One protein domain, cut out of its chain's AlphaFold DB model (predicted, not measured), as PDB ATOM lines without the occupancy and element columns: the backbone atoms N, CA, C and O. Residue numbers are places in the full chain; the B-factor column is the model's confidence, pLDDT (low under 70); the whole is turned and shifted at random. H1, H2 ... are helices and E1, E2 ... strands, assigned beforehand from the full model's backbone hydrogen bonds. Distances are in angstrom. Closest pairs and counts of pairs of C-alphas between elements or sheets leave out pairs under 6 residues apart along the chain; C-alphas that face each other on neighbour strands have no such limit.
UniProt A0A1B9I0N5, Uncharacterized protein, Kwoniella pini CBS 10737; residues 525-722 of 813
ATOM      1  N   VAL A 525     -18.792 -29.348  22.021       82.56
ATOM      2  CA  VAL A 525     -18.426 -27.921  21.992       82.56
ATOM      3  C   VAL A 525     -19.243 -27.148  23.033       82.56
ATOM      4  O   VAL A 525     -20.456 -27.365  23.166       82.56
ATOM      5  N   ASN A 526     -18.564 -26.281  23.790       82.94
ATOM      6  CA  ASN A 526     -19.183 -25.387  24.762       82.94
ATOM      7  C   ASN A 526     -19.910 -24.255  24.015       82.94
ATOM      8  O   ASN A 526     -19.307 -23.589  23.175       82.94
ATOM      9  N   LEU A 527     -21.199 -24.067  24.317       87.94
ATOM     10  CA  LEU A 527     -22.062 -23.014  23.766       87.94
ATOM     11  C   LEU A 527     -22.735 -22.189  24.882       87.94
ATOM     12  O   LEU A 527     -23.817 -21.635  24.692       87.94
ATOM     13  N   ASP A 528     -22.109 -22.121  26.058       87.06
ATOM     14  CA  ASP A 528     -22.653 -21.459  27.245       87.06
ATOM     15  C   ASP A 528     -22.826 -19.948  27.017       87.06
ATOM     16  O   ASP A 528     -23.811 -19.386  27.479       87.06
ATOM     17  N   ASP A 529     -21.969 -19.307  26.210       85.38
ATOM     18  CA  ASP A 529     -22.148 -17.907  25.783       85.38
ATOM     19  C   ASP A 529     -23.516 -17.675  25.110       85.38
ATOM     20  O   ASP A 529     -24.196 -16.681  25.374       85.38
ATOM     21  N   VAL A 530     -23.949 -18.617  24.260       88.06
ATOM     22  CA  VAL A 530     -25.262 -18.564  23.601       88.06
ATOM     23  C   VAL A 530     -26.364 -18.843  24.615       88.06
ATOM     24  O   VAL A 530     -27.336 -18.094  24.656       88.06
ATOM     25  N   ARG A 531     -26.207 -19.864  25.469       89.88
ATOM     26  CA  ARG A 531     -27.205 -20.210  26.498       89.88
ATOM     27  C   ARG A 531     -27.455 -19.064  27.473       89.88
ATOM     28  O   ARG A 531     -28.608 -18.769  27.789       89.88
ATOM     29  N   ASN A 532     -26.394 -18.402  27.916       88.69
ATOM     30  CA  ASN A 532     -26.467 -17.243  28.796       88.69
ATOM     31  C   ASN A 532     -27.166 -16.086  28.073       88.69
ATOM     32  O   ASN A 532     -28.126 -15.543  28.605       88.69
ATOM     33  N   SER A 533     -26.814 -15.815  26.810       89.62
ATOM     34  CA  SER A 533     -27.495 -14.795  25.994       89.62
ATOM     35  C   SER A 533     -28.995 -15.082  25.800       89.62
ATOM     36  O   SER A 533     -29.808 -14.167  25.918       89.62
ATOM     37  N   LEU A 534     -29.396 -16.346  25.576       90.25
ATOM     38  CA  LEU A 534     -30.814 -16.747  25.545       90.25
ATOM     39  C   LEU A 534     -31.500 -16.520  26.903       90.25
ATOM     40  O   LEU A 534     -32.628 -16.037  26.953       90.25
ATOM     41  N   THR A 535     -30.822 -16.850  28.003       89.00
ATOM     42  CA  THR A 535     -31.352 -16.725  29.373       89.00
ATOM     43  C   THR A 535     -31.535 -15.259  29.778       89.00
ATOM     44  O   THR A 535     -32.564 -14.892  30.356       89.00
ATOM     45  N   ASP A 536     -30.577 -14.403  29.421       88.62
ATOM     46  CA  ASP A 536     -30.638 -12.953  29.602       88.62
ATOM     47  C   ASP A 536     -31.757 -12.349  28.755       88.62
ATOM     48  O   ASP A 536     -32.523 -11.519  29.243       88.62
ATOM     49  N   TYR A 537     -31.901 -12.784  27.499       89.94
ATOM     50  CA  TYR A 537     -32.982 -12.341  26.620       89.94
ATOM     51  C   TYR A 537     -34.361 -12.725  27.176       89.94
ATOM     52  O   TYR A 537     -35.216 -11.855  27.326       89.94
ATOM     53  N   MET A 538     -34.568 -13.983  27.588       89.62
ATOM     54  CA  MET A 538     -35.817 -14.398  28.249       89.62
ATOM     55  C   MET A 538     -36.127 -13.543  29.478       89.62
ATOM     56  O   MET A 538     -37.268 -13.142  29.681       89.62
ATOM     57  N   THR A 539     -35.107 -13.222  30.277       88.50
ATOM     58  CA  THR A 539     -35.271 -12.407  31.488       88.50
ATOM     59  C   THR A 539     -35.628 -10.953  31.157       88.50
ATOM     60  O   THR A 539     -36.520 -10.402  31.798       88.50
ATOM     61  N   ARG A 540     -34.998 -10.352  30.136       88.38
ATOM     62  CA  ARG A 540     -35.295  -8.988  29.655       88.38
ATOM     63  C   ARG A 540     -36.688  -8.850  29.034       88.38
ATOM     64  O   ARG A 540     -37.291  -7.792  29.159       88.38
ATOM     65  N   HIS A 541     -37.187  -9.899  28.382       87.81
ATOM     66  CA  HIS A 541     -38.467  -9.898  27.661       87.81
ATOM     67  C   HIS A 541     -39.587 -10.668  28.386       87.81
ATOM     68  O   HIS A 541     -40.605 -10.988  27.780       87.81
ATOM     69  N   HIS A 542     -39.404 -10.961  29.679       87.94
ATOM     70  CA  HIS A 542     -40.371 -11.649  30.549       87.94
ATOM     71  C   HIS A 542     -40.879 -13.011  30.030       87.94
ATOM     72  O   HIS A 542     -41.960 -13.460  30.403       87.94
ATOM     73  N   LEU A 543     -40.076 -13.705  29.220       89.44
ATOM     74  CA  LEU A 543     -40.412 -15.032  28.708       89.44
ATOM     75  C   LEU A 543     -40.222 -16.077  29.816       89.44
ATOM     76  O   LEU A 543     -39.159 -16.170  30.437       89.44
ATOM     77  N   THR A 544     -41.260 -16.872  30.061       86.94
ATOM     78  CA  THR A 544     -41.305 -17.888  31.120       86.94
ATOM     79  C   THR A 544     -40.899 -19.265  30.608       86.94
ATOM     80  O   THR A 544     -40.204 -19.999  31.302       86.94
ATOM     81  N   THR A 545     -41.279 -19.612  29.381       87.00
ATOM     82  CA  THR A 545     -41.126 -20.967  28.834       87.00
ATOM     83  C   THR A 545     -40.073 -20.988  27.731       87.00
ATOM     84  O   THR A 545     -39.938 -20.030  26.971       87.00
ATOM     85  N   SER A 546     -39.316 -22.082  27.609       88.31
ATOM     86  CA  SER A 546     -38.418 -22.290  26.464       88.31
ATOM     87  C   SER A 546     -38.822 -23.538  25.682       88.31
ATOM     88  O   SER A 546     -39.134 -24.572  26.271       88.31
ATOM     89  N   LEU A 547     -38.864 -23.437  24.354       87.62
ATOM     90  CA  LEU A 547     -39.428 -24.450  23.468       87.62
ATOM     91  C   LEU A 547     -38.426 -24.854  22.381       87.62
ATOM     92  O   LEU A 547     -38.067 -24.051  21.522       87.62
ATOM     93  N   SER A 548     -38.002 -26.120  22.386       86.50
ATOM     94  CA  SER A 548     -37.280 -26.720  21.253       86.50
ATOM     95  C   SER A 548     -38.274 -27.198  20.200       86.50
ATOM     96  O   SER A 548     -39.199 -27.950  20.527       86.50
ATOM     97  N   PHE A 549     -38.034 -26.857  18.933       85.19
ATOM     98  CA  PHE A 549     -38.831 -27.356  17.814       85.19
ATOM     99  C   PHE A 549     -37.926 -27.892  16.696       85.19
ATOM    100  O   PHE A 549     -37.000 -27.227  16.230       85.19
ATOM    101  N   ALA A 550     -38.188 -29.127  16.263       79.69
ATOM    102  CA  ALA A 550     -37.386 -29.837  15.269       79.69
ATOM    103  C   ALA A 550     -38.273 -30.536  14.229       79.69
ATOM    104  O   ALA A 550     -39.290 -31.141  14.577       79.69
ATOM    105  N   ARG A 551     -37.853 -30.491  12.956       73.19
ATOM    106  CA  ARG A 551     -38.581 -31.059  11.806       73.19
ATOM    107  C   ARG A 551     -37.618 -31.724  10.822       73.19
ATOM    108  O   ARG A 551     -36.555 -31.181  10.522       73.19
ATOM    109  N   VAL A 552     -38.000 -32.865  10.256       63.06
ATOM    110  CA  VAL A 552     -37.291 -33.486   9.117       63.06
ATOM    111  C   VAL A 552     -37.589 -32.701   7.824       63.06
ATOM    112  O   VAL A 552     -38.613 -32.026   7.726       63.06
ATOM    113  N   SER A 553     -36.686 -32.749   6.843       51.84
ATOM    114  CA  SER A 553     -37.030 -32.550   5.422       51.84
ATOM    115  C   SER A 553     -36.966 -33.923   4.758       51.84
ATOM    116  O   SER A 553     -36.080 -34.717   5.089       51.84
ATOM    117  N   ARG A 554     -37.939 -34.246   3.903       47.62
ATOM    118  CA  ARG A 554     -38.175 -35.607   3.393       47.62
ATOM    119  C   ARG A 554     -37.082 -36.121   2.448       47.62
ATOM    120  O   ARG A 554     -37.082 -37.315   2.179       47.62
ATOM    121  N   GLY A 555     -36.127 -35.297   2.014       41.47
ATOM    122  CA  GLY A 555     -35.126 -35.657   0.996       41.47
ATOM    123  C   GLY A 555     -34.166 -36.827   1.298       41.47
ATOM    124  O   GLY A 555     -33.443 -37.237   0.397       41.47
ATOM    125  N   ASP A 556     -34.137 -37.391   2.512       37.66
ATOM    126  CA  ASP A 556     -33.145 -38.411   2.921       37.66
ATOM    127  C   ASP A 556     -33.778 -39.777   3.285       37.66
ATOM    128  O   ASP A 556     -33.411 -40.445   4.255       37.66
ATOM    129  N   GLN A 557     -34.787 -40.204   2.512       37.56
ATOM    130  CA  GLN A 557     -35.664 -41.333   2.871       37.56
ATOM    131  C   GLN A 557     -35.027 -42.741   2.854       37.56
ATOM    132  O   GLN A 557     -35.636 -43.716   3.304       37.56
ATOM    133  N   ARG A 558     -33.806 -42.909   2.332       38.97
ATOM    134  CA  ARG A 558     -33.301 -44.247   1.955       38.97
ATOM    135  C   ARG A 558     -32.834 -45.139   3.114       38.97
ATOM    136  O   ARG A 558     -32.520 -46.303   2.869       38.97
ATOM    137  N   THR A 559     -32.825 -44.660   4.364       37.81
ATOM    138  CA  THR A 559     -32.593 -45.510   5.550       37.81
ATOM    139  C   THR A 559     -33.419 -45.072   6.766       37.81
ATOM    140  O   THR A 559     -33.264 -43.959   7.259       37.81
ATOM    141  N   ASN A 560     -34.230 -45.978   7.336       38.09
ATOM    142  CA  ASN A 560     -35.026 -45.713   8.555       38.09
ATOM    143  C   ASN A 560     -34.192 -45.280   9.781       38.09
ATOM    144  O   ASN A 560     -34.730 -44.703  10.723       38.09
ATOM    145  N   THR A 561     -32.880 -45.511   9.769       38.53
ATOM    146  CA  THR A 561     -31.935 -45.061  10.799       38.53
ATOM    147  C   THR A 561     -31.533 -43.585  10.664       38.53
ATOM    148  O   THR A 561     -31.230 -42.951  11.675       38.53
ATOM    149  N   GLY A 562     -31.565 -43.005   9.457       45.88
ATOM    150  CA  GLY A 562     -31.190 -41.607   9.207       45.88
ATOM    151  C   GLY A 562     -32.188 -40.588   9.772       45.88
ATOM    152  O   GLY A 562     -31.784 -39.582  10.355       45.88
ATOM    153  N   TYR A 563     -33.492 -40.867   9.676       50.84
ATOM    154  CA  TYR A 563     -34.560 -39.941  10.087       50.84
ATOM    155  C   TYR A 563     -34.560 -39.635  11.589       50.84
ATOM    156  O   TYR A 563     -34.515 -38.472  11.993       50.84
ATOM    157  N   ALA A 564     -34.584 -40.682  12.424       51.28
ATOM    158  CA  ALA A 564     -34.567 -40.533  13.876       51.28
ATOM    159  C   ALA A 564     -33.260 -39.871  14.333       51.28
ATOM    160  O   ALA A 564     -33.274 -38.992  15.193       51.28
ATOM    161  N   ALA A 565     -32.135 -40.217  13.692       60.41
ATOM    162  CA  ALA A 565     -30.863 -39.544  13.909       60.41
ATOM    163  C   ALA A 565     -30.906 -38.055  13.512       60.41
ATOM    164  O   ALA A 565     -30.280 -37.247  14.187       60.41
ATOM    165  N   SER A 566     -31.654 -37.665  12.474       68.75
ATOM    166  CA  SER A 566     -31.799 -36.267  12.043       68.75
ATOM    167  C   SER A 566     -32.597 -35.417  13.040       68.75
ATOM    168  O   SER A 566     -32.107 -34.364  13.451       68.75
ATOM    169  N   ILE A 567     -33.772 -35.879  13.500       75.25
ATOM    170  CA  ILE A 567     -34.548 -35.181  14.549       75.25
ATOM    171  C   ILE A 567     -33.738 -35.110  15.839       75.25
ATOM    172  O   ILE A 567     -33.553 -34.028  16.392       75.25
ATOM    173  N   ASN A 568     -33.222 -36.247  16.313       78.25
ATOM    174  CA  ASN A 568     -32.510 -36.288  17.587       78.25
ATOM    175  C   ASN A 568     -31.216 -35.459  17.547       78.25
ATOM    176  O   ASN A 568     -30.846 -34.896  18.569       78.25
ATOM    177  N   ARG A 569     -30.569 -35.301  16.381       82.88
ATOM    178  CA  ARG A 569     -29.423 -34.392  16.197       82.88
ATOM    179  C   ARG A 569     -29.825 -32.918  16.209       82.88
ATOM    180  O   ARG A 569     -29.086 -32.123  16.770       82.88
ATOM    181  N   GLN A 570     -30.970 -32.548  15.629       85.75
ATOM    182  CA  GLN A 570     -31.492 -31.177  15.745       85.75
ATOM    183  C   GLN A 570     -31.829 -30.842  17.201       85.75
ATOM    184  O   GLN A 570     -31.407 -29.803  17.695       85.75
ATOM    185  N   ILE A 571     -32.523 -31.746  17.899       85.25
ATOM    186  CA  ILE A 571     -32.882 -31.572  19.311       85.25
ATOM    187  C   ILE A 571     -31.618 -31.503  20.168       85.25
ATOM    188  O   ILE A 571     -31.393 -30.484  20.795       85.25
ATOM    189  N   ALA A 572     -30.714 -32.485  20.102       86.06
ATOM    190  CA  ALA A 572     -29.468 -32.470  20.878       86.06
ATOM    191  C   ALA A 572     -28.558 -31.254  20.591       86.06
ATOM    192  O   ALA A 572     -27.726 -30.897  21.425       86.06
ATOM    193  N   PHE A 573     -28.698 -30.610  19.428       90.12
ATOM    194  CA  PHE A 573     -28.019 -29.355  19.107       90.12
ATOM    195  C   PHE A 573     -28.722 -28.135  19.724       90.12
ATOM    196  O   PHE A 573     -28.058 -27.319  20.357       90.12
ATOM    197  N   ILE A 574     -30.051 -28.033  19.605       90.69
ATOM    198  CA  ILE A 574     -30.849 -26.983  20.263       90.69
ATOM    199  C   ILE A 574     -30.711 -27.081  21.796       90.69
ATOM    200  O   ILE A 574     -30.531 -26.079  22.480       90.69
ATOM    201  N   ASP A 575     -30.692 -28.294  22.338       87.56
ATOM    202  CA  ASP A 575     -30.523 -28.598  23.761       87.56
ATOM    203  C   ASP A 575     -29.181 -28.112  24.328       87.56
ATOM    204  O   ASP A 575     -29.091 -27.808  25.515       87.56
ATOM    205  N   LYS A 576     -28.136 -27.994  23.493       87.56
ATOM    206  CA  LYS A 576     -26.854 -27.405  23.912       87.56
ATOM    207  C   LYS A 576     -26.940 -25.897  24.140       87.56
ATOM    208  O   LYS A 576     -26.139 -25.386  24.922       87.56
ATOM    209  N   VAL A 577     -27.866 -25.193  23.485       88.69
ATOM    210  CA  VAL A 577     -28.027 -23.734  23.613       88.69
ATOM    211  C   VAL A 577     -29.226 -23.321  24.458       88.69
ATOM    212  O   VAL A 577     -29.225 -22.206  24.963       88.69
ATOM    213  N   LEU A 578     -30.231 -24.181  24.645       87.12
ATOM    214  CA  LEU A 578     -31.407 -23.838  25.445       87.12
ATOM    215  C   LEU A 578     -31.063 -23.592  26.924       87.12
ATOM    216  O   LEU A 578     -30.219 -24.307  27.477       87.12
ATOM    217  N   PRO A 579     -31.726 -22.618  27.582       81.38
ATOM    218  CA  PRO A 579     -31.653 -22.439  29.028       81.38
ATOM    219  C   PRO A 579     -31.995 -23.728  29.786       81.38
ATOM    220  O   PRO A 579     -32.810 -24.539  29.341       81.38
ATOM    221  N   LEU A 580     -31.348 -23.917  30.937       74.00
ATOM    222  CA  LEU A 580     -31.587 -25.070  31.804       74.00
ATOM    223  C   LEU A 580     -32.922 -24.919  32.544       74.00
ATOM    224  O   LEU A 580     -33.302 -23.805  32.917       74.00
ATOM    225  N   ASP A 581     -33.584 -26.050  32.808       70.12
ATOM    226  CA  ASP A 581     -34.784 -26.100  33.644       70.12
ATOM    227  C   ASP A 581     -34.512 -25.421  34.990       70.12
ATOM    228  O   ASP A 581     -33.690 -25.868  35.792       70.12
ATOM    229  N   THR A 582     -35.204 -24.310  35.218       64.25
ATOM    230  CA  THR A 582     -35.124 -23.520  36.448       64.25
ATOM    231  C   THR A 582     -36.510 -23.457  37.088       64.25
ATOM    232  O   THR A 582     -37.511 -23.509  36.370       64.25
ATOM    233  N   PRO A 583     -36.631 -23.357  38.426       58.47
ATOM    234  CA  PRO A 583     -37.937 -23.247  39.073       58.47
ATOM    235  C   PRO A 583     -38.733 -22.059  38.508       58.47
ATOM    236  O   PRO A 583     -38.271 -20.923  38.551       58.47
ATOM    237  N   GLY A 584     -39.913 -22.332  37.943       63.41
ATOM    238  CA  GLY A 584     -40.744 -21.330  37.259       63.41
ATOM    239  C   GLY A 584     -40.417 -21.085  35.777       63.41
ATOM    240  O   GLY A 584     -41.102 -20.283  35.152       63.41
ATOM    241  N   ARG A 585     -39.422 -21.774  35.200       69.62
ATOM    242  CA  ARG A 585     -39.081 -21.726  33.767       69.62
ATOM    243  C   ARG A 585     -38.985 -23.134  33.164       69.62
ATOM    244  O   ARG A 585     -37.884 -23.681  33.071       69.62
ATOM    245  N   PRO A 586     -40.121 -23.754  32.794       73.00
ATOM    246  CA  PRO A 586     -40.124 -25.097  32.231       73.00
ATOM    247  C   PRO A 586     -39.556 -25.101  30.807       73.00
ATOM    248  O   PRO A 586     -39.915 -24.267  29.968       73.00
ATOM    249  N   ARG A 587     -38.713 -26.088  30.502       76.75
ATOM    250  CA  ARG A 587     -38.334 -26.410  29.129       76.75
ATOM    251  C   ARG A 587     -39.324 -27.404  28.525       76.75
ATOM    252  O   ARG A 587     -39.590 -28.475  29.065       76.75
ATOM    253  N   VAL A 588     -39.838 -27.068  27.349       75.25
ATOM    254  CA  VAL A 588     -40.748 -27.901  26.564       75.25
ATOM    255  C   VAL A 588     -40.022 -28.350  25.294       75.25
ATOM    256  O   VAL A 588     -39.387 -27.558  24.605       75.25
ATOM    257  N   VAL A 589     -40.114 -29.635  24.953       73.31
ATOM    258  CA  VAL A 589     -39.539 -30.185  23.715       73.31
ATOM    259  C   VAL A 589     -40.680 -30.735  22.868       73.31
ATOM    260  O   VAL A 589     -41.299 -31.732  23.241       73.31
ATOM    261  N   LYS A 590     -40.974 -30.107  21.723       72.38
ATOM    262  CA  LYS A 590     -42.007 -30.582  20.788       72.38
ATOM    263  C   LYS A 590     -41.344 -31.130  19.525       72.38
ATOM    264  O   LYS A 590     -40.519 -30.476  18.889       72.38
ATOM    265  N   LYS A 591     -41.710 -32.360  19.164       67.94
ATOM    266  CA  LYS A 591     -41.257 -33.037  17.942       67.94
ATOM    267  C   LYS A 591     -42.427 -33.085  16.964       67.94
ATOM    268  O   LYS A 591     -43.473 -33.610  17.332       67.94
ATOM    269  N   LEU A 592     -42.254 -32.581  15.742       60.12
ATOM    270  CA  LEU A 592     -43.221 -32.815  14.667       60.12
ATOM    271  C   LEU A 592     -42.708 -33.910  13.731       60.12
ATOM    272  O   LEU A 592     -41.682 -33.764  13.064       60.12
ATOM    273  N   GLU A 593     -43.445 -35.015  13.685       52.06
ATOM    274  CA  GLU A 593     -43.169 -36.141  12.799       52.06
ATOM    275  C   GLU A 593     -43.868 -35.952  11.445       52.06
ATOM    276  O   GLU A 593     -45.079 -35.779  11.385       52.06
ATOM    277  N   GLN A 594     -43.088 -36.010  10.360       50.06
ATOM    278  CA  GLN A 594     -43.502 -36.299   8.973       50.06
ATOM    279  C   GLN A 594     -44.694 -35.552   8.321       50.06
ATOM    280  O   GLN A 594     -45.130 -35.987   7.248       50.06
ATOM    281  N   VAL A 595     -45.162 -34.412   8.842       41.69
ATOM    282  CA  VAL A 595     -46.159 -33.574   8.141       41.69
ATOM    283  C   VAL A 595     -45.525 -32.319   7.536       41.69
ATOM    284  O   VAL A 595     -44.706 -31.653   8.176       41.69
ATOM    285  N   SER A 596     -45.885 -32.012   6.285       43.97
ATOM    286  CA  SER A 596     -45.513 -30.750   5.646       43.97
ATOM    287  C   SER A 596     -46.327 -29.599   6.234       43.97
ATOM    288  O   SER A 596     -47.527 -29.731   6.477       43.97
ATOM    289  N   ILE A 597     -45.682 -28.451   6.430       44.97
ATOM    290  CA  ILE A 597     -46.341 -27.249   6.964       44.97
ATOM    291  C   ILE A 597     -47.294 -26.632   5.924       44.97
ATOM    292  O   ILE A 597     -48.248 -25.967   6.308       44.97
ATOM    293  N   SER A 598     -47.125 -26.943   4.629       41.84
ATOM    294  CA  SER A 598     -48.113 -26.633   3.578       41.84
ATOM    295  C   SER A 598     -49.468 -27.315   3.805       41.84
ATOM    296  O   SER A 598     -50.486 -26.808   3.346       41.84
ATOM    297  N   ARG A 599     -49.493 -28.462   4.500       43.38
ATOM    298  CA  ARG A 599     -50.687 -29.306   4.669       43.38
ATOM    299  C   ARG A 599     -51.317 -29.276   6.045       43.38
ATOM    300  O   ARG A 599     -52.515 -29.498   6.161       43.38
ATOM    301  N   ASP A 600     -50.509 -29.079   7.077       54.88
ATOM    302  CA  ASP A 600     -50.956 -29.140   8.469       54.88
ATOM    303  C   ASP A 600     -50.270 -28.045   9.289       54.88
ATOM    304  O   ASP A 600     -49.638 -28.286  10.322       54.88
ATOM    305  N   TRP A 601     -50.404 -26.807   8.798       64.19
ATOM    306  CA  TRP A 601     -50.190 -25.607   9.607       64.19
ATOM    307  C   TRP A 601     -50.964 -25.704  10.929       64.19
ATOM    308  O   TRP A 601     -50.408 -25.372  11.972       64.19
ATOM    309  N   SER A 602     -52.173 -26.284  10.913       67.00
ATOM    310  CA  SER A 602     -53.002 -26.541  12.094       67.00
ATOM    311  C   SER A 602     -52.265 -27.246  13.238       67.00
ATOM    312  O   SER A 602     -52.430 -26.829  14.374       67.00
ATOM    313  N   ARG A 603     -51.389 -28.234  13.006       66.06
ATOM    314  CA  ARG A 603     -50.584 -28.840  14.094       66.06
ATOM    315  C   ARG A 603     -49.514 -27.920  14.664       66.06
ATOM    316  O   ARG A 603     -49.231 -27.995  15.864       66.06
ATOM    317  N   VAL A 604     -48.871 -27.113  13.820       73.56
ATOM    318  CA  VAL A 604     -47.885 -26.114  14.265       73.56
ATOM    319  C   VAL A 604     -48.614 -25.073  15.105       73.56
ATOM    320  O   VAL A 604     -48.249 -24.835  16.254       73.56
ATOM    321  N   GLU A 605     -49.704 -24.547  14.559       78.94
ATOM    322  CA  GLU A 605     -50.581 -23.576  15.183       78.94
ATOM    323  C   GLU A 605     -51.175 -24.089  16.500       78.94
ATOM    324  O   GLU A 605     -50.997 -23.436  17.518       78.94
ATOM    325  N   ASP A 606     -51.793 -25.269  16.545       78.94
ATOM    326  CA  ASP A 606     -52.369 -25.842  17.769       78.94
ATOM    327  C   ASP A 606     -51.308 -26.125  18.839       78.94
ATOM    328  O   ASP A 606     -51.600 -26.029  20.031       78.94
ATOM    329  N   THR A 607     -50.069 -26.435  18.443       77.25
ATOM    330  CA  THR A 607     -48.950 -26.578  19.388       77.25
ATOM    331  C   THR A 607     -48.510 -25.226  19.948       77.25
ATOM    332  O   THR A 607     -48.210 -25.135  21.137       77.25
ATOM    333  N   LEU A 608     -48.471 -24.180  19.116       84.06
ATOM    334  CA  LEU A 608     -48.076 -22.828  19.524       84.06
ATOM    335  C   LEU A 608     -49.202 -22.079  20.263       84.06
ATOM    336  O   LEU A 608     -48.919 -21.308  21.166       84.06
ATOM    337  N   ARG A 609     -50.478 -22.378  19.986       85.56
ATOM    338  CA  ARG A 609     -51.655 -21.906  20.745       85.56
ATOM    339  C   ARG A 609     -51.700 -22.423  22.190       85.56
ATOM    340  O   ARG A 609     -52.461 -21.893  22.990       85.56
ATOM    341  N   GLN A 610     -50.938 -23.472  22.515       83.50
ATOM    342  CA  GLN A 610     -50.846 -24.054  23.863       83.50
ATOM    343  C   GLN A 610     -49.762 -23.401  24.737       83.50
ATOM    344  O   GLN A 610     -49.602 -23.815  25.886       83.50
ATOM    345  N   VAL A 611     -48.980 -22.450  24.212       85.25
ATOM    346  CA  VAL A 611     -47.838 -21.856  24.919       85.25
ATOM    347  C   VAL A 611     -47.856 -20.331  24.825       85.25
ATOM    348  O   VAL A 611     -47.977 -19.770  23.743       85.25
ATOM    349  N   HIS A 612     -47.691 -19.676  25.972       89.31
ATOM    350  CA  HIS A 612     -47.582 -18.222  26.101       89.31
ATOM    351  C   HIS A 612     -46.181 -17.837  26.597       89.31
ATOM    352  O   HIS A 612     -45.478 -18.685  27.155       89.31
ATOM    353  N   ASP A 613     -45.766 -16.582  26.402       90.69
ATOM    354  CA  ASP A 613     -44.521 -16.007  26.951       90.69
ATOM    355  C   ASP A 613     -43.301 -16.918  26.717       90.69
ATOM    356  O   ASP A 613     -42.576 -17.299  27.643       90.69
ATOM    357  N   THR A 614     -43.127 -17.363  25.471       90.75
ATOM    358  CA  THR A 614     -42.253 -18.494  25.127       90.75
ATOM    359  C   THR A 614     -41.103 -18.091  24.210       90.75
ATOM    360  O   THR A 614     -41.300 -17.443  23.185       90.75
ATOM    361  N   LEU A 615     -39.896 -18.566  24.521       92.12
ATOM    362  CA  LEU A 615     -38.760 -18.551  23.602       92.12
ATOM    363  C   LEU A 615     -38.753 -19.824  22.743       92.12
ATOM    364  O   LEU A 615     -38.412 -20.903  23.231       92.12
ATOM    365  N   LEU A 616     -39.098 -19.705  21.464       92.25
ATOM    366  CA  LEU A 616     -39.072 -20.789  20.483       92.25
ATOM    367  C   LEU A 616     -37.716 -20.828  19.764       92.25
ATOM    368  O   LEU A 616     -37.373 -19.911  19.022       92.25
ATOM    369  N   VAL A 617     -36.950 -21.907  19.944       92.00
ATOM    370  CA  VAL A 617     -35.627 -22.077  19.322       92.00
ATOM    371  C   VAL A 617     -35.670 -23.151  18.236       92.00
ATOM    372  O   VAL A 617     -36.056 -24.299  18.485       92.00
ATOM    373  N   VAL A 618     -35.225 -22.782  17.030       91.06
ATOM    374  CA  VAL A 618     -35.172 -23.647  15.842       91.06
ATOM    375  C   VAL A 618     -33.816 -23.610  15.144       91.06
ATOM    376  O   VAL A 618     -33.039 -22.668  15.267       91.06
ATOM    377  N   THR A 619     -33.520 -24.656  14.369       89.19
ATOM    378  CA  THR A 619     -32.265 -24.724  13.600       89.19
ATOM    379  C   THR A 619     -32.238 -23.771  12.405       89.19
ATOM    380  O   THR A 619     -31.180 -23.229  12.123       89.19
ATOM    381  N   SER A 620     -33.376 -23.576  11.733       86.38
ATOM    382  CA  SER A 620     -33.603 -22.618  10.639       86.38
ATOM    383  C   SER A 620     -35.085 -22.219  10.617       86.38
ATOM    384  O   SER A 620     -35.926 -23.043  10.998       86.38
ATOM    385  N   ILE A 621     -35.432 -21.020  10.134       84.75
ATOM    386  CA  ILE A 621     -36.836 -20.572   9.998       84.75
ATOM    387  C   ILE A 621     -37.658 -21.483   9.069       84.75
ATOM    388  O   ILE A 621     -38.832 -21.736   9.333       84.75
ATOM    389  N   ASP A 622     -37.018 -22.099   8.072       77.12
ATOM    390  CA  ASP A 622     -37.605 -23.061   7.119       77.12
ATOM    391  C   ASP A 622     -38.214 -24.293   7.813       77.12
ATOM    392  O   ASP A 622     -38.919 -25.095   7.193       77.12
ATOM    393  N   ARG A 623     -37.919 -24.492   9.110       76.62
ATOM    394  CA  ARG A 623     -38.527 -25.517   9.966       76.62
ATOM    395  C   ARG A 623     -39.928 -25.134  10.455       76.62
ATOM    396  O   ARG A 623     -40.676 -26.064  10.743       76.62
ATOM    397  N   LEU A 624     -40.287 -23.847  10.486       79.44
ATOM    398  CA  LEU A 624     -41.564 -23.303  10.980       79.44
ATOM    399  C   LEU A 624     -42.471 -22.733   9.880       79.44
ATOM    400  O   LEU A 624     -43.680 -22.909   9.971       79.44
ATOM    401  N   ALA A 625     -41.910 -22.095   8.851       78.75
ATOM    402  CA  ALA A 625     -42.657 -21.526   7.725       78.75
ATOM    403  C   ALA A 625     -42.143 -22.081   6.382       78.75
ATOM    404  O   ALA A 625     -41.002 -22.539   6.287       78.75
ATOM    405  N   ARG A 626     -43.002 -22.081   5.353       70.00
ATOM    406  CA  ARG A 626     -42.680 -22.538   3.978       70.00
ATOM    407  C   ARG A 626     -43.132 -21.592   2.877       70.00
ATOM    408  O   ARG A 626     -42.545 -21.615   1.803       70.00
ATOM    409  N   THR A 627     -44.175 -20.813   3.130       72.44
ATOM    410  CA  THR A 627     -44.726 -19.788   2.238       72.44
ATOM    411  C   THR A 627     -44.813 -18.462   2.981       72.44
ATOM    412  O   THR A 627     -44.891 -18.449   4.216       72.44
ATOM    413  N   ARG A 628     -44.863 -17.351   2.243       78.19
ATOM    414  CA  ARG A 628     -45.087 -16.017   2.816       78.19
ATOM    415  C   ARG A 628     -46.359 -15.969   3.673       78.19
ATOM    416  O   ARG A 628     -46.315 -15.457   4.784       78.19
ATOM    417  N   ASP A 629     -47.436 -16.615   3.229       79.12
ATOM    418  CA  ASP A 629     -48.691 -16.705   3.991       79.12
ATOM    419  C   ASP A 629     -48.513 -17.448   5.323       79.12
ATOM    420  O   ASP A 629     -48.985 -16.981   6.358       79.12
ATOM    421  N   SER A 630     -47.780 -18.570   5.331       78.25
ATOM    422  CA  SER A 630     -47.478 -19.304   6.571       78.25
ATOM    423  C   SER A 630     -46.577 -18.510   7.522       78.25
ATOM    424  O   SER A 630     -46.706 -18.648   8.736       78.25
ATOM    425  N   LEU A 631     -45.693 -17.652   6.993       86.75
ATOM    426  CA  LEU A 631     -44.872 -16.750   7.801       86.75
ATOM    427  C   LEU A 631     -45.739 -15.656   8.441       86.75
ATOM    428  O   LEU A 631     -45.662 -15.471   9.648       86.75
ATOM    429  N   VAL A 632     -46.629 -15.012   7.680       87.56
ATOM    430  CA  VAL A 632     -47.564 -13.998   8.206       87.56
ATOM    431  C   VAL A 632     -48.495 -14.592   9.275       87.56
ATOM    432  O   VAL A 632     -48.729 -13.971  10.313       87.56
ATOM    433  N   GLN A 633     -48.994 -15.816   9.068       85.94
ATOM    434  CA  GLN A 633     -49.800 -16.535  10.064       85.94
ATOM    435  C   GLN A 633     -48.991 -16.880  11.325       85.94
ATOM    436  O   GLN A 633     -49.495 -16.727  12.439       85.94
ATOM    437  N   LEU A 634     -47.729 -17.296  11.169       89.12
ATOM    438  CA  LEU A 634     -46.809 -17.554  12.278       89.12
ATOM    439  C   LEU A 634     -46.488 -16.280  13.066       89.12
ATOM    440  O   LEU A 634     -46.527 -16.317  14.293       89.12
ATOM    441  N   GLU A 635     -46.203 -15.167  12.395       91.31
ATOM    442  CA  GLU A 635     -45.943 -13.869  13.022       91.31
ATOM    443  C   GLU A 635     -47.143 -13.375  13.829       91.31
ATOM    444  O   GLU A 635     -46.981 -12.960  14.976       91.31
ATOM    445  N   GLU A 636     -48.352 -13.457  13.269       89.88
ATOM    446  CA  GLU A 636     -49.579 -13.058  13.959       89.88
ATOM    447  C   GLU A 636     -49.884 -13.965  15.160       89.88
ATOM    448  O   GLU A 636     -50.239 -13.475  16.236       89.88
ATOM    449  N   LEU A 637     -49.683 -15.279  15.031       89.31
ATOM    450  CA  LEU A 637     -49.820 -16.209  16.151       89.31
ATOM    451  C   LEU A 637     -48.785 -15.925  17.248       89.31
ATOM    452  O   LEU A 637     -49.145 -15.834  18.422       89.31
ATOM    453  N   CYS A 638     -47.518 -15.734  16.875       91.75
ATOM    454  CA  CYS A 638     -46.442 -15.421  17.812       91.75
ATOM    455  C   CYS A 638     -46.688 -14.088  18.531       91.75
ATOM    456  O   CYS A 638     -46.511 -14.007  19.744       91.75
ATOM    457  N   ARG A 639     -47.184 -13.070  17.816       91.19
ATOM    458  CA  ARG A 639     -47.577 -11.769  18.377       91.19
ATOM    459  C   ARG A 639     -48.684 -11.908  19.426       91.19
ATOM    460  O   ARG A 639     -48.561 -11.334  20.503       91.19
ATOM    461  N   ARG A 640     -49.731 -12.697  19.148       90.06
ATOM    462  CA  ARG A 640     -50.849 -12.949  20.085       90.06
ATOM    463  C   ARG A 640     -50.437 -13.732  21.332       90.06
ATOM    464  O   ARG A 640     -50.996 -13.511  22.399       90.06
ATOM    465  N   GLN A 641     -49.501 -14.663  21.181       90.31
ATOM    466  CA  GLN A 641     -49.065 -15.587  22.233       90.31
ATOM    467  C   GLN A 641     -47.828 -15.083  23.011       90.31
ATOM    468  O   GLN A 641     -47.380 -15.740  23.947       90.31
ATOM    469  N   ASN A 642     -47.262 -13.930  22.631       91.81
ATOM    470  CA  ASN A 642     -45.958 -13.445  23.098       91.81
ATOM    471  C   ASN A 642     -44.841 -14.503  22.938       91.81
ATOM    472  O   ASN A 642     -44.085 -14.811  23.861       91.81
ATOM    473  N   ILE A 643     -44.770 -15.102  21.747       92.44
ATOM    474  CA  ILE A 643     -43.725 -16.059  21.369       92.44
ATOM    475  C   ILE A 643     -42.633 -15.317  20.598       92.44
ATOM    476  O   ILE A 643     -42.912 -14.620  19.622       92.44
ATOM    477  N   VAL A 644     -41.380 -15.501  21.011       93.75
ATOM    478  CA  VAL A 644     -40.201 -14.998  20.295       93.75
ATOM    479  C   VAL A 644     -39.482 -16.165  19.632       93.75
ATOM    480  O   VAL A 644     -39.190 -17.163  20.288       93.75
ATOM    481  N   VAL A 645     -39.179 -16.044  18.339       93.44
ATOM    482  CA  VAL A 645     -38.555 -17.105  17.538       93.44
ATOM    483  C   VAL A 645     -37.092 -16.785  17.264       93.44
ATOM    484  O   VAL A 645     -36.767 -15.726  16.726       93.44
ATOM    485  N   ILE A 646     -36.216 -17.737  17.583       93.06
ATOM    486  CA  ILE A 646     -34.778 -17.676  17.314       93.06
ATOM    487  C   ILE A 646     -34.375 -18.773  16.337       93.06
ATOM    488  O   ILE A 646     -34.627 -19.958  16.569       93.06
ATOM    489  N   THR A 647     -33.673 -18.372  15.278       91.62
ATOM    490  CA  THR A 647     -32.944 -19.284  14.393       91.62
ATOM    491  C   THR A 647     -31.490 -19.410  14.842       91.62
ATOM    492  O   THR A 647     -30.892 -18.425  15.269       91.62
ATOM    493  N   LEU A 648     -30.908 -20.611  14.767       89.69
ATOM    494  CA  LEU A 648     -29.512 -20.870  15.161       89.69
ATOM    495  C   LEU A 648     -28.532 -20.909  13.982       89.69
ATOM    496  O   LEU A 648     -27.351 -20.606  14.160       89.69
ATOM    497  N   LEU A 649     -28.999 -21.329  12.805       87.06
ATOM    498  CA  LEU A 649     -28.210 -21.438  11.583       87.06
ATOM    499  C   LEU A 649     -28.881 -20.606  10.488       87.06
ATOM    500  O   LEU A 649     -30.102 -20.622  10.333       87.06
ATOM    501  N   LEU A 650     -28.060 -19.914   9.705       78.81
ATOM    502  CA  LEU A 650     -28.464 -19.175   8.510       78.81
ATOM    503  C   LEU A 650     -27.552 -19.587   7.345       78.81
ATOM    504  O   LEU A 650     -26.375 -19.889   7.582       78.81
ATOM    505  N   PRO A 651     -28.057 -19.629   6.100       73.88
ATOM    506  CA  PRO A 651     -27.205 -19.848   4.942       73.88
ATOM    507  C   PRO A 651     -26.289 -18.632   4.720       73.88
ATOM    508  O   PRO A 651     -26.682 -17.506   5.043       73.88
ATOM    509  N   PRO A 652     -25.085 -18.815   4.142       72.12
ATOM    510  CA  PRO A 652     -24.159 -17.708   3.894       72.12
ATOM    511  C   PRO A 652     -24.762 -16.583   3.048       72.12
ATOM    512  O   PRO A 652     -24.463 -15.416   3.280       72.12
ATOM    513  N   THR A 653     -25.652 -16.929   2.113       71.62
ATOM    514  CA  THR A 653     -26.429 -15.990   1.292       71.62
ATOM    515  C   THR A 653     -27.296 -15.065   2.147       71.62
ATOM    516  O   THR A 653     -27.210 -13.854   1.999       71.62
ATOM    517  N   SER A 654     -28.064 -15.597   3.104       75.94
ATOM    518  CA  SER A 654     -28.828 -14.778   4.057       75.94
ATOM    519  C   SER A 654     -27.932 -13.952   4.979       75.94
ATOM    520  O   SER A 654     -28.305 -12.836   5.323       75.94
ATOM    521  N   LEU A 655     -26.760 -14.469   5.371       73.31
ATOM    522  CA  LEU A 655     -25.825 -13.712   6.207       73.31
ATOM    523  C   LEU A 655     -25.322 -12.452   5.490       73.31
ATOM    524  O   LEU A 655     -25.330 -11.405   6.115       73.31
ATOM    525  N   GLN A 656     -24.967 -12.507   4.198       72.38
ATOM    526  CA  GLN A 656     -24.451 -11.344   3.442       72.38
ATOM    527  C   GLN A 656     -25.329 -10.088   3.500       72.38
ATOM    528  O   GLN A 656     -24.811  -8.982   3.359       72.38
ATOM    529  N   HIS A 657     -26.639 -10.256   3.682       70.81
ATOM    530  CA  HIS A 657     -27.616  -9.169   3.681       70.81
ATOM    531  C   HIS A 657     -27.890  -8.580   5.076       70.81
ATOM    532  O   HIS A 657     -28.683  -7.651   5.188       70.81
ATOM    533  N   LEU A 658     -27.261  -9.098   6.138       71.94
ATOM    534  CA  LEU A 658     -27.490  -8.661   7.516       71.94
ATOM    535  C   LEU A 658     -26.363  -7.756   8.021       71.94
ATOM    536  O   LEU A 658     -25.203  -8.164   8.073       71.94
ATOM    537  N   GLN A 659     -26.695  -6.561   8.512       69.31
ATOM    538  CA  GLN A 659     -25.744  -5.800   9.323       69.31
ATOM    539  C   GLN A 659     -25.505  -6.512  10.663       69.31
ATOM    540  O   GLN A 659     -26.432  -7.029  11.289       69.31
ATOM    541  N   VAL A 660     -24.249  -6.559  11.120       65.69
ATOM    542  CA  VAL A 660     -23.876  -7.338  12.319       65.69
ATOM    543  C   VAL A 660     -24.512  -6.778  13.590       65.69
ATOM    544  O   VAL A 660     -24.953  -7.537  14.454       65.69
ATOM    545  N   ASP A 661     -24.606  -5.454  13.668       67.62
ATOM    546  CA  ASP A 661     -25.072  -4.729  14.851       67.62
ATOM    547  C   ASP A 661     -26.581  -4.929  15.113       67.62
ATOM    548  O   ASP A 661     -27.068  -4.647  16.207       67.62
ATOM    549  N   ASN A 662     -27.315  -5.516  14.158       68.56
ATOM    550  CA  ASN A 662     -28.740  -5.845  14.274       68.56
ATOM    551  C   ASN A 662     -29.039  -7.066  15.167       68.56
ATOM    552  O   ASN A 662     -30.205  -7.441  15.324       68.56
ATOM    553  N   ASN A 663     -28.030  -7.732  15.740       78.88
ATOM    554  CA  ASN A 663     -28.261  -8.907  16.578       78.88
ATOM    555  C   ASN A 663     -28.703  -8.535  18.008       78.88
ATOM    556  O   ASN A 663     -27.906  -8.499  18.947       78.88
ATOM    557  N   THR A 664     -30.011  -8.325  18.180       81.50
ATOM    558  CA  THR A 664     -30.658  -7.937  19.452       81.50
ATOM    559  C   THR A 664     -30.524  -8.964  20.587       81.50
ATOM    560  O   THR A 664     -30.812  -8.655  21.752       81.50
ATOM    561  N   LEU A 665     -30.056 -10.184  20.289       84.88
ATOM    562  CA  LEU A 665     -29.857 -11.223  21.292       84.88
ATOM    563  C   LEU A 665     -28.700 -10.896  22.246       84.88
ATOM    564  O   LEU A 665     -28.826 -11.094  23.457       84.88
ATOM    565  N   PHE A 666     -27.582 -10.397  21.714       82.69
ATOM    566  CA  PHE A 666     -26.337 -10.246  22.464       82.69
ATOM    567  C   PHE A 666     -26.278  -8.913  23.220       82.69
ATOM    568  O   PHE A 666     -25.931  -7.874  22.670       82.69
ATOM    569  N   SER A 667     -26.555  -8.956  24.524       72.75
ATOM    570  CA  SER A 667     -26.386  -7.824  25.453       72.75
ATOM    571  C   SER A 667     -24.916  -7.491  25.758       72.75
ATOM    572  O   SER A 667     -24.604  -6.370  26.152       72.75
ATOM    573  N   SER A 668     -24.006  -8.458  25.604       78.88
ATOM    574  CA  SER A 668     -22.581  -8.308  25.914       78.88
ATOM    575  C   SER A 668     -21.763  -7.960  24.673       78.88
ATOM    576  O   SER A 668     -21.684  -8.751  23.731       78.88
ATOM    577  N   ALA A 669     -21.065  -6.819  24.709       76.19
ATOM    578  CA  ALA A 669     -20.170  -6.380  23.637       76.19
ATOM    579  C   ALA A 669     -19.070  -7.412  23.310       76.19
ATOM    580  O   ALA A 669     -18.743  -7.614  22.144       76.19
ATOM    581  N   ALA A 670     -18.545  -8.124  24.316       76.38
ATOM    582  CA  ALA A 670     -17.521  -9.154  24.119       76.38
ATOM    583  C   ALA A 670     -18.066 -10.416  23.422       76.38
ATOM    584  O   ALA A 670     -17.355 -11.054  22.641       76.38
ATOM    585  N   ILE A 671     -19.331 -10.775  23.675       77.06
ATOM    586  CA  ILE A 671     -20.007 -11.871  22.964       77.06
ATOM    587  C   ILE A 671     -20.332 -11.422  21.534       77.06
ATOM    588  O   ILE A 671     -20.009 -12.141  20.589       77.06
ATOM    589  N   SER A 672     -20.871 -10.209  21.370       76.88
ATOM    590  CA  SER A 672     -21.175  -9.623  20.059       76.88
ATOM    591  C   SER A 672     -19.939  -9.581  19.147       76.88
ATOM    592  O   SER A 672     -19.973 -10.144  18.057       76.88
ATOM    593  N   GLN A 673     -18.792  -9.079  19.624       76.12
ATOM    594  CA  GLN A 673     -17.531  -9.067  18.860       76.12
ATOM    595  C   GLN A 673     -17.048 -10.470  18.444       76.12
ATOM    596  O   GLN A 673     -16.533 -10.652  17.338       76.12
ATOM    597  N   ARG A 674     -17.235 -11.494  19.292       73.12
ATOM    598  CA  ARG A 674     -16.910 -12.885  18.926       73.12
ATOM    599  C   ARG A 674     -17.821 -13.402  17.812       73.12
ATOM    600  O   ARG A 674     -17.323 -14.017  16.870       73.12
ATOM    601  N   PHE A 675     -19.124 -13.124  17.874       75.56
ATOM    602  CA  PHE A 675     -20.059 -13.498  16.809       75.56
ATOM    603  C   PHE A 675     -19.898 -12.650  15.537       75.56
ATOM    604  O   PHE A 675     -20.087 -13.182  14.449       75.56
ATOM    605  N   GLN A 676     -19.431 -11.405  15.637       74.00
ATOM    606  CA  GLN A 676     -19.043 -10.551  14.509       74.00
ATOM    607  C   GLN A 676     -17.854 -11.129  13.731       74.00
ATOM    608  O   GLN A 676     -17.876 -11.178  12.502       74.00
ATOM    609  N   HIS A 677     -16.835 -11.649  14.423       70.50
ATOM    610  CA  HIS A 677     -15.724 -12.341  13.762       70.50
ATOM    611  C   HIS A 677     -16.185 -13.623  13.044       70.50
ATOM    612  O   HIS A 677     -15.793 -13.879  11.903       70.50
ATOM    613  N   VAL A 678     -17.070 -14.400  13.682       69.06
ATOM    614  CA  VAL A 678     -17.708 -15.581  13.072       69.06
ATOM    615  C   VAL A 678     -18.551 -15.181  11.857       69.06
ATOM    616  O   VAL A 678     -18.467 -15.846  10.829       69.06
ATOM    617  N   TYR A 679     -19.309 -14.089  11.926       71.12
ATOM    618  CA  TYR A 679     -20.098 -13.565  10.813       71.12
ATOM    619  C   TYR A 679     -19.218 -13.240   9.593       71.12
ATOM    620  O   TYR A 679     -19.455 -13.773   8.511       71.12
ATOM    621  N   THR A 680     -18.145 -12.459   9.766       71.38
ATOM    622  CA  THR A 680     -17.271 -12.007   8.661       71.38
ATOM    623  C   THR A 680     -16.561 -13.156   7.936       71.38
ATOM    624  O   THR A 680     -16.269 -13.068   6.741       71.38
ATOM    625  N   LEU A 681     -16.276 -14.258   8.637       66.69
ATOM    626  CA  LEU A 681     -15.722 -15.471   8.027       66.69
ATOM    627  C   LEU A 681     -16.780 -16.288   7.266       66.69
ATOM    628  O   LEU A 681     -16.455 -16.949   6.277       66.69
ATOM    629  N   ASN A 682     -18.035 -16.254   7.720       66.12
ATOM    630  CA  ASN A 682     -19.086 -17.172   7.282       66.12
ATOM    631  C   ASN A 682     -20.142 -16.554   6.356       66.12
ATOM    632  O   ASN A 682     -20.974 -17.286   5.828       66.12
ATOM    633  N   SER A 683     -20.066 -15.253   6.079       64.38
ATOM    634  CA  SER A 683     -20.845 -14.584   5.031       64.38
ATOM    635  C   SER A 683     -20.295 -14.811   3.611       64.38
ATOM    636  O   SER A 683     -20.847 -14.291   2.649       64.38
ATOM    637  N   ARG A 684     -19.224 -15.587   3.399       65.06
ATOM    638  CA  ARG A 684     -18.748 -15.889   2.033       65.06
ATOM    639  C   ARG A 684     -19.640 -16.956   1.397       65.06
ATOM    640  O   ARG A 684     -20.005 -17.925   2.049       65.06
ATOM    641  N   SER A 685     -19.936 -16.840   0.104       57.06
ATOM    642  CA  SER A 685     -20.804 -17.792  -0.621       57.06
ATOM    643  C   SER A 685     -20.298 -19.245  -0.625       57.06
ATOM    644  O   SER A 685     -21.079 -20.165  -0.846       57.06
ATOM    645  N   SER A 686     -19.008 -19.467  -0.354       54.38
ATOM    646  CA  SER A 686     -18.377 -20.784  -0.204       54.38
ATOM    647  C   SER A 686     -18.313 -21.308   1.242       54.38
ATOM    648  O   SER A 686     -17.791 -22.402   1.467       54.38
ATOM    649  N   SER A 687     -18.808 -20.551   2.227       55.66
ATOM    650  CA  SER A 687     -18.731 -20.906   3.648       55.66
ATOM    651  C   SER A 687     -19.683 -22.041   4.029       55.66
ATOM    652  O   SER A 687     -20.764 -22.210   3.470       55.66
ATOM    653  N   THR A 688     -19.295 -22.816   5.041       64.62
ATOM    654  CA  THR A 688     -20.182 -23.809   5.656       64.62
ATOM    655  C   THR A 688     -21.216 -23.150   6.583       64.62
ATOM    656  O   THR A 688     -20.911 -22.114   7.181       64.62
ATOM    657  N   PRO A 689     -22.392 -23.777   6.803       68.25
ATOM    658  CA  PRO A 689     -23.360 -23.376   7.817       68.25
ATOM    659  C   PRO A 689     -22.688 -23.134   9.159       68.25
ATOM    660  O   PRO A 689     -21.856 -23.933   9.597       68.25
ATOM    661  N   SER A 690     -23.059 -22.032   9.793       70.38
ATOM    662  CA  SER A 690     -22.382 -21.524  10.977       70.38
ATOM    663  C   SER A 690     -23.388 -21.057  12.013       70.38
ATOM    664  O   SER A 690     -24.484 -20.610  11.678       70.38
ATOM    665  N   LEU A 691     -23.012 -21.196  13.284       81.69
ATOM    666  CA  LEU A 691     -23.824 -20.773  14.416       81.69
ATOM    667  C   LEU A 691     -23.874 -19.242  14.472       81.69
ATOM    668  O   LEU A 691     -22.893 -18.604  14.852       81.69
ATOM    669  N   TYR A 692     -25.025 -18.675  14.120       84.81
ATOM    670  CA  TYR A 692     -25.322 -17.252  14.268       84.81
ATOM    671  C   TYR A 692     -26.758 -17.097  14.797       84.81
ATOM    672  O   TYR A 692     -27.694 -16.942  14.010       84.81
ATOM    673  N   PRO A 693     -26.953 -17.226  16.125       88.56
ATOM    674  CA  PRO A 693     -28.262 -17.118  16.754       88.56
ATOM    675  C   PRO A 693     -28.869 -15.736  16.512       88.56
ATOM    676  O   PRO A 693     -28.230 -14.733  16.825       88.56
ATOM    677  N   LEU A 694     -30.085 -15.678  15.968       89.12
ATOM    678  CA  LEU A 694     -30.756 -14.427  15.609       89.12
ATOM    679  C   LEU A 694     -32.257 -14.502  15.911       89.12
ATOM    680  O   LEU A 694     -32.900 -15.516  15.627       89.12
ATOM    681  N   VAL A 695     -32.811 -13.423  16.468       91.31
ATOM    682  CA  VAL A 695     -34.258 -13.260  16.669       91.31
ATOM    683  C   VAL A 695     -34.900 -12.902  15.329       91.31
ATOM    684  O   VAL A 695     -34.569 -11.871  14.755       91.31
ATOM    685  N   VAL A 696     -35.803 -13.751  14.836       90.81
ATOM    686  CA  VAL A 696     -36.440 -13.605  13.511       90.81
ATOM    687  C   VAL A 696     -37.930 -13.272  13.577       90.81
ATOM    688  O   VAL A 696     -38.465 -12.725  12.624       90.81
ATOM    689  N   ILE A 697     -38.599 -13.551  14.703       91.19
ATOM    690  CA  ILE A 697     -39.986 -13.125  14.972       91.19
ATOM    691  C   ILE A 697     -40.072 -12.690  16.439       91.19
ATOM    692  O   ILE A 697     -39.616 -13.416  17.323       91.19
ATOM    693  N   GLY A 698     -40.648 -11.518  16.708       86.62
ATOM    694  CA  GLY A 698     -40.793 -10.951  18.053       86.62
ATOM    695  C   GLY A 698     -41.086  -9.446  18.017       86.62
ATOM    696  O   GLY A 698     -41.143  -8.847  16.948       86.62
ATOM    697  N   GLN A 699     -41.248  -8.814  19.184       72.00
ATOM    698  CA  GLN A 699     -41.609  -7.385  19.290       72.00
ATOM    699  C   GLN A 699     -40.496  -6.399  18.866       72.00
ATOM    700  O   GLN A 699     -40.738  -5.197  18.824       72.00
ATOM    701  N   GLN A 700     -39.272  -6.878  18.608       71.19
ATOM    702  CA  GLN A 700     -38.079  -6.059  18.337       71.19
ATOM    703  C   GLN A 700     -37.183  -6.695  17.255       71.19
ATOM    704  O   GLN A 700     -35.975  -6.842  17.436       71.19
ATOM    705  N   VAL A 701     -37.784  -7.137  16.147       85.00
ATOM    706  CA  VAL A 701     -37.048  -7.617  14.966       85.00
ATOM    707  C   VAL A 701     -36.770  -6.421  14.046       85.00
ATOM    708  O   VAL A 701     -37.732  -5.765  13.651       85.00
ATOM    709  N   PRO A 702     -35.505  -6.109  13.704       85.19
ATOM    710  CA  PRO A 702     -35.187  -5.055  12.739       85.19
ATOM    711  C   PRO A 702     -35.754  -5.357  11.346       85.19
ATOM    712  O   PRO A 702     -35.773  -6.518  10.931       85.19
ATOM    713  N   ASP A 703     -36.134  -4.322  10.592       83.50
ATOM    714  CA  ASP A 703     -36.746  -4.474   9.262       83.50
ATOM    715  C   ASP A 703     -35.873  -5.297   8.296       83.50
ATOM    716  O   ASP A 703     -36.388  -6.155   7.586       83.50
ATOM    717  N   GLU A 704     -34.545  -5.129   8.335       83.75
ATOM    718  CA  GLU A 704     -33.597  -5.932   7.543       83.75
ATOM    719  C   GLU A 704     -33.662  -7.432   7.882       83.75
ATOM    720  O   GLU A 704     -33.577  -8.285   6.998       83.75
ATOM    721  N   VAL A 705     -33.847  -7.775   9.162       87.31
ATOM    722  CA  VAL A 705     -33.982  -9.169   9.615       87.31
ATOM    723  C   VAL A 705     -35.343  -9.731   9.208       87.31
ATOM    724  O   VAL A 705     -35.422 -10.890   8.798       87.31
ATOM    725  N   SER A 706     -36.400  -8.919   9.270       86.19
ATOM    726  CA  SER A 706     -37.738  -9.280   8.790       86.19
ATOM    727  C   SER A 706     -37.734  -9.548   7.278       86.19
ATOM    728  O   SER A 706     -38.140 -10.625   6.835       86.19
ATOM    729  N   GLN A 707     -37.152  -8.641   6.485       86.31
ATOM    730  CA  GLN A 707     -36.989  -8.806   5.040       86.31
ATOM    731  C   GLN A 707     -36.170 -10.061   4.707       86.31
ATOM    732  O   GLN A 707     -36.636 -10.900   3.936       86.31
ATOM    733  N   MET A 708     -35.002 -10.243   5.335       87.56
ATOM    734  CA  MET A 708     -34.172 -11.444   5.168       87.56
ATOM    735  C   MET A 708     -34.960 -12.720   5.494       87.56
ATOM    736  O   MET A 708     -34.849 -13.708   4.770       87.56
ATOM    737  N   THR A 709     -35.796 -12.698   6.536       87.31
ATOM    738  CA  THR A 709     -36.640 -13.834   6.940       87.31
ATOM    739  C   THR A 709     -37.736 -14.124   5.907       87.31
ATOM    740  O   THR A 709     -37.947 -15.287   5.556       87.31
ATOM    741  N   SER A 710     -38.380 -13.093   5.351       84.88
ATOM    742  CA  SER A 710     -39.354 -13.240   4.260       84.88
ATOM    743  C   SER A 710     -38.700 -13.795   2.991       84.88
ATOM    744  O   SER A 710     -39.169 -14.799   2.457       84.88
ATOM    745  N   GLU A 711     -37.585 -13.212   2.543       81.94
ATOM    746  CA  GLU A 711     -36.823 -13.693   1.380       81.94
ATOM    747  C   GLU A 711     -36.311 -15.126   1.576       81.94
ATOM    748  O   GLU A 711     -36.277 -15.919   0.637       81.94
ATOM    749  N   ARG A 712     -35.916 -15.483   2.804       80.06
ATOM    750  CA  ARG A 712     -35.480 -16.831   3.183       80.06
ATOM    751  C   ARG A 712     -36.608 -17.849   3.040       80.06
ATOM    752  O   ARG A 712     -36.387 -18.932   2.489       80.06
ATOM    753  N   VAL A 713     -37.806 -17.510   3.517       78.00
ATOM    754  CA  VAL A 713     -38.995 -18.360   3.378       78.00
ATOM    755  C   VAL A 713     -39.424 -18.452   1.914       78.00
ATOM    756  O   VAL A 713     -39.727 -19.550   1.466       78.00
ATOM    757  N   GLU A 714     -39.363 -17.364   1.144       74.69
ATOM    758  CA  GLU A 714     -39.698 -17.329  -0.287       74.69
ATOM    759  C   GLU A 714     -38.717 -18.142  -1.153       74.69
ATOM    760  O   GLU A 714     -39.140 -18.975  -1.957       74.69
ATOM    761  N   LYS A 715     -37.402 -18.014  -0.922       68.81
ATOM    762  CA  LYS A 715     -36.375 -18.880  -1.535       68.81
ATOM    763  C   LYS A 715     -36.582 -20.347  -1.146       68.81
ATOM    764  O   LYS A 715     -36.444 -21.229  -1.991       68.81
ATOM    765  N   SER A 716     -37.005 -20.615   0.092       62.91
ATOM    766  CA  SER A 716     -37.415 -21.960   0.515       62.91
ATOM    767  C   SER A 716     -38.697 -22.427  -0.194       62.91
ATOM    768  O   SER A 716     -38.782 -23.597  -0.555       62.91
ATOM    769  N   THR A 717     -39.665 -21.546  -0.476       59.81
ATOM    770  CA  THR A 717     -40.834 -21.866  -1.315       59.81
ATOM    771  C   THR A 717     -40.402 -22.242  -2.731       59.81
ATOM    772  O   THR A 717     -40.874 -23.243  -3.264       59.81
ATOM    773  N   GLY A 718     -39.474 -21.496  -3.337       54.38
ATOM    774  CA  GLY A 718     -38.901 -21.814  -4.650       54.38
ATOM    775  C   GLY A 718     -38.123 -23.135  -4.662       54.38
ATOM    776  O   GLY A 718     -38.215 -23.896  -5.624       54.38
ATOM    777  N   PHE A 719     -37.433 -23.456  -3.561       52.25
ATOM    778  CA  PHE A 719     -36.757 -24.741  -3.362       52.25
ATOM    779  C   PHE A 719     -37.713 -25.929  -3.270       52.25
ATOM    780  O   PHE A 719     -37.432 -26.999  -3.803       52.25
ATOM    781  N   ILE A 720     -38.855 -25.720  -2.628       47.38
ATOM    782  CA  ILE A 720     -39.868 -26.744  -2.369       47.38
ATOM    783  C   ILE A 720     -40.833 -26.912  -3.564       47.38
ATOM    784  O   ILE A 720     -41.341 -28.005  -3.797       47.38
ATOM    785  N   SER A 721     -41.061 -25.856  -4.354       42.38
ATOM    786  CA  SER A 721     -42.033 -25.835  -5.467       42.38
ATOM    787  C   SER A 721     -41.486 -26.236  -6.847       42.38
ATOM    788  O   SER A 721     -42.238 -26.215  -7.817       42.38
ATOM    789  N   GLY A 722     -40.211 -26.633  -6.951       46.53
ATOM    790  CA  GLY A 722     -39.703 -27.456  -8.059       46.53
ATOM    791  C   GLY A 722     -39.953 -26.943  -9.490       46.53
ATOM    792  O   GLY A 722     -40.652 -27.591 -10.261       46.53
TER     793      GLY A 722
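What this domain is: This is residues 525 to 722 of the 813 residues of an uncharacterized protein of Kwoniella pini CBS 10737 (UniProt A0A1B9I0N5). A strongly twisted sheet of five strands makes the core, with helices on both faces: H1 and H2 cover one face, and H4 lies over the other with H3 at its side. H7 crosses over the edge strand E5, H6 grazes the sheet at that same edge with short H5 at its end, and residues 557 to 562 stick out. The printed part has 198 residues with seven named helices and five named strands, in the order H1 E1 H2 E2 H3 E3 H4 E4 H5 H6 E5 H7. The sheet runs E2 E1 E3 E4 E5 and is mixed, with E5 antiparallel to E4 and the other neighbours parallel. The class is mixed, helices and strands; the whole is compact, with a radius of gyration of the C-alphas of 16.1 A, and rounded, spanning 43 by 43 by 34 A.

How they stand to each other: Read on from Val 525 to H1, residues 528 to 540, then look for the strands: E1, residues 545 to 551; E2, 587 to 592; E3, 614 to 618; E4, 643 to 650; and E5, 690 to 697. H1 is on the sheet over E3, at a height of 9.1 A. E2 and E1 are parallel at 21 degrees, with N 588 and O 546 2.8 A apart; E1 and E3 are parallel at 27 degrees, with N 547 and O 615 at 2.8 A. E3 and E4 are parallel at 19 degrees, with N 616 and O 644 at 2.8 A; E4 and E5 are antiparallel at 152 degrees, with N 694 and O 647 at 2.9 A; these four N and O pairs are within hydrogen-bond range. H2, residues 560 to 577, is on the same face as H1, over E1, at a height of 9.3 A. With residues 576 to 577 alone it touches H1, at a steep tilt of 66 degrees, the closest C-alphas being those of Arg 531 and Val 577, 4.6 A apart. H3, residues 601 to 608, is on the sheet but over none of its strands. H4, residues 628 to 641, is on the opposite face from H1, over E5, and touches H3 at a shallow tilt of 22 degrees, the closest C-alphas being those of Glu 605 and Leu 637, 7.5 A apart. E1, H2, E2 and E3, H4, E4 are strand-helix-strand units, two parallel neighbour strands with a helix between, each with a right-handed crossover. H5, residues 652 to 656, only just touches H6, residues 669 to 682, with 3 pairs of C-alphas within 8 A, the closest being those of Pro 652 and Asn 682, 6.1 A apart. H6 only grazes the sheet, with its residues 675 to 682. H7, residues 703 to 720, is on the sheet and touches H4 at a steep tilt of 49 degrees, the closest C-alphas being those of Arg 628 and Glu 714, 6.4 A apart. Every O i to N i+4 pair is within hydrogen-bond range in H1, H3, H4, H5, H6 and H7, and 10 of 14 are in H2.

Where its parts are: Find C-alpha 528 at (-22.653, -21.459, 27.245); from there H1 runs 17.9 A to C-alpha 540. H2, 27.5 A long, ends at C-alpha 577 at (-28.027, -23.734, 23.613). H4 measures 19.8 A, E4 20.2 A and H6 19.6 A. H7 covers 25.3 A and ends at C-alpha 720 at (-39.868, -26.744, -2.369).

The domain as a whole: The C-alphas farthest apart are those of Pro 583 and Gly 722, 47.4 A. The printed part has no cut, and the link from H5 to H6, 12 residues, is long. The mean pLDDT of the printed part is 75.6, and 54 residues are under 70, among them 552 to 566, 591 to 603 and 715 to 722.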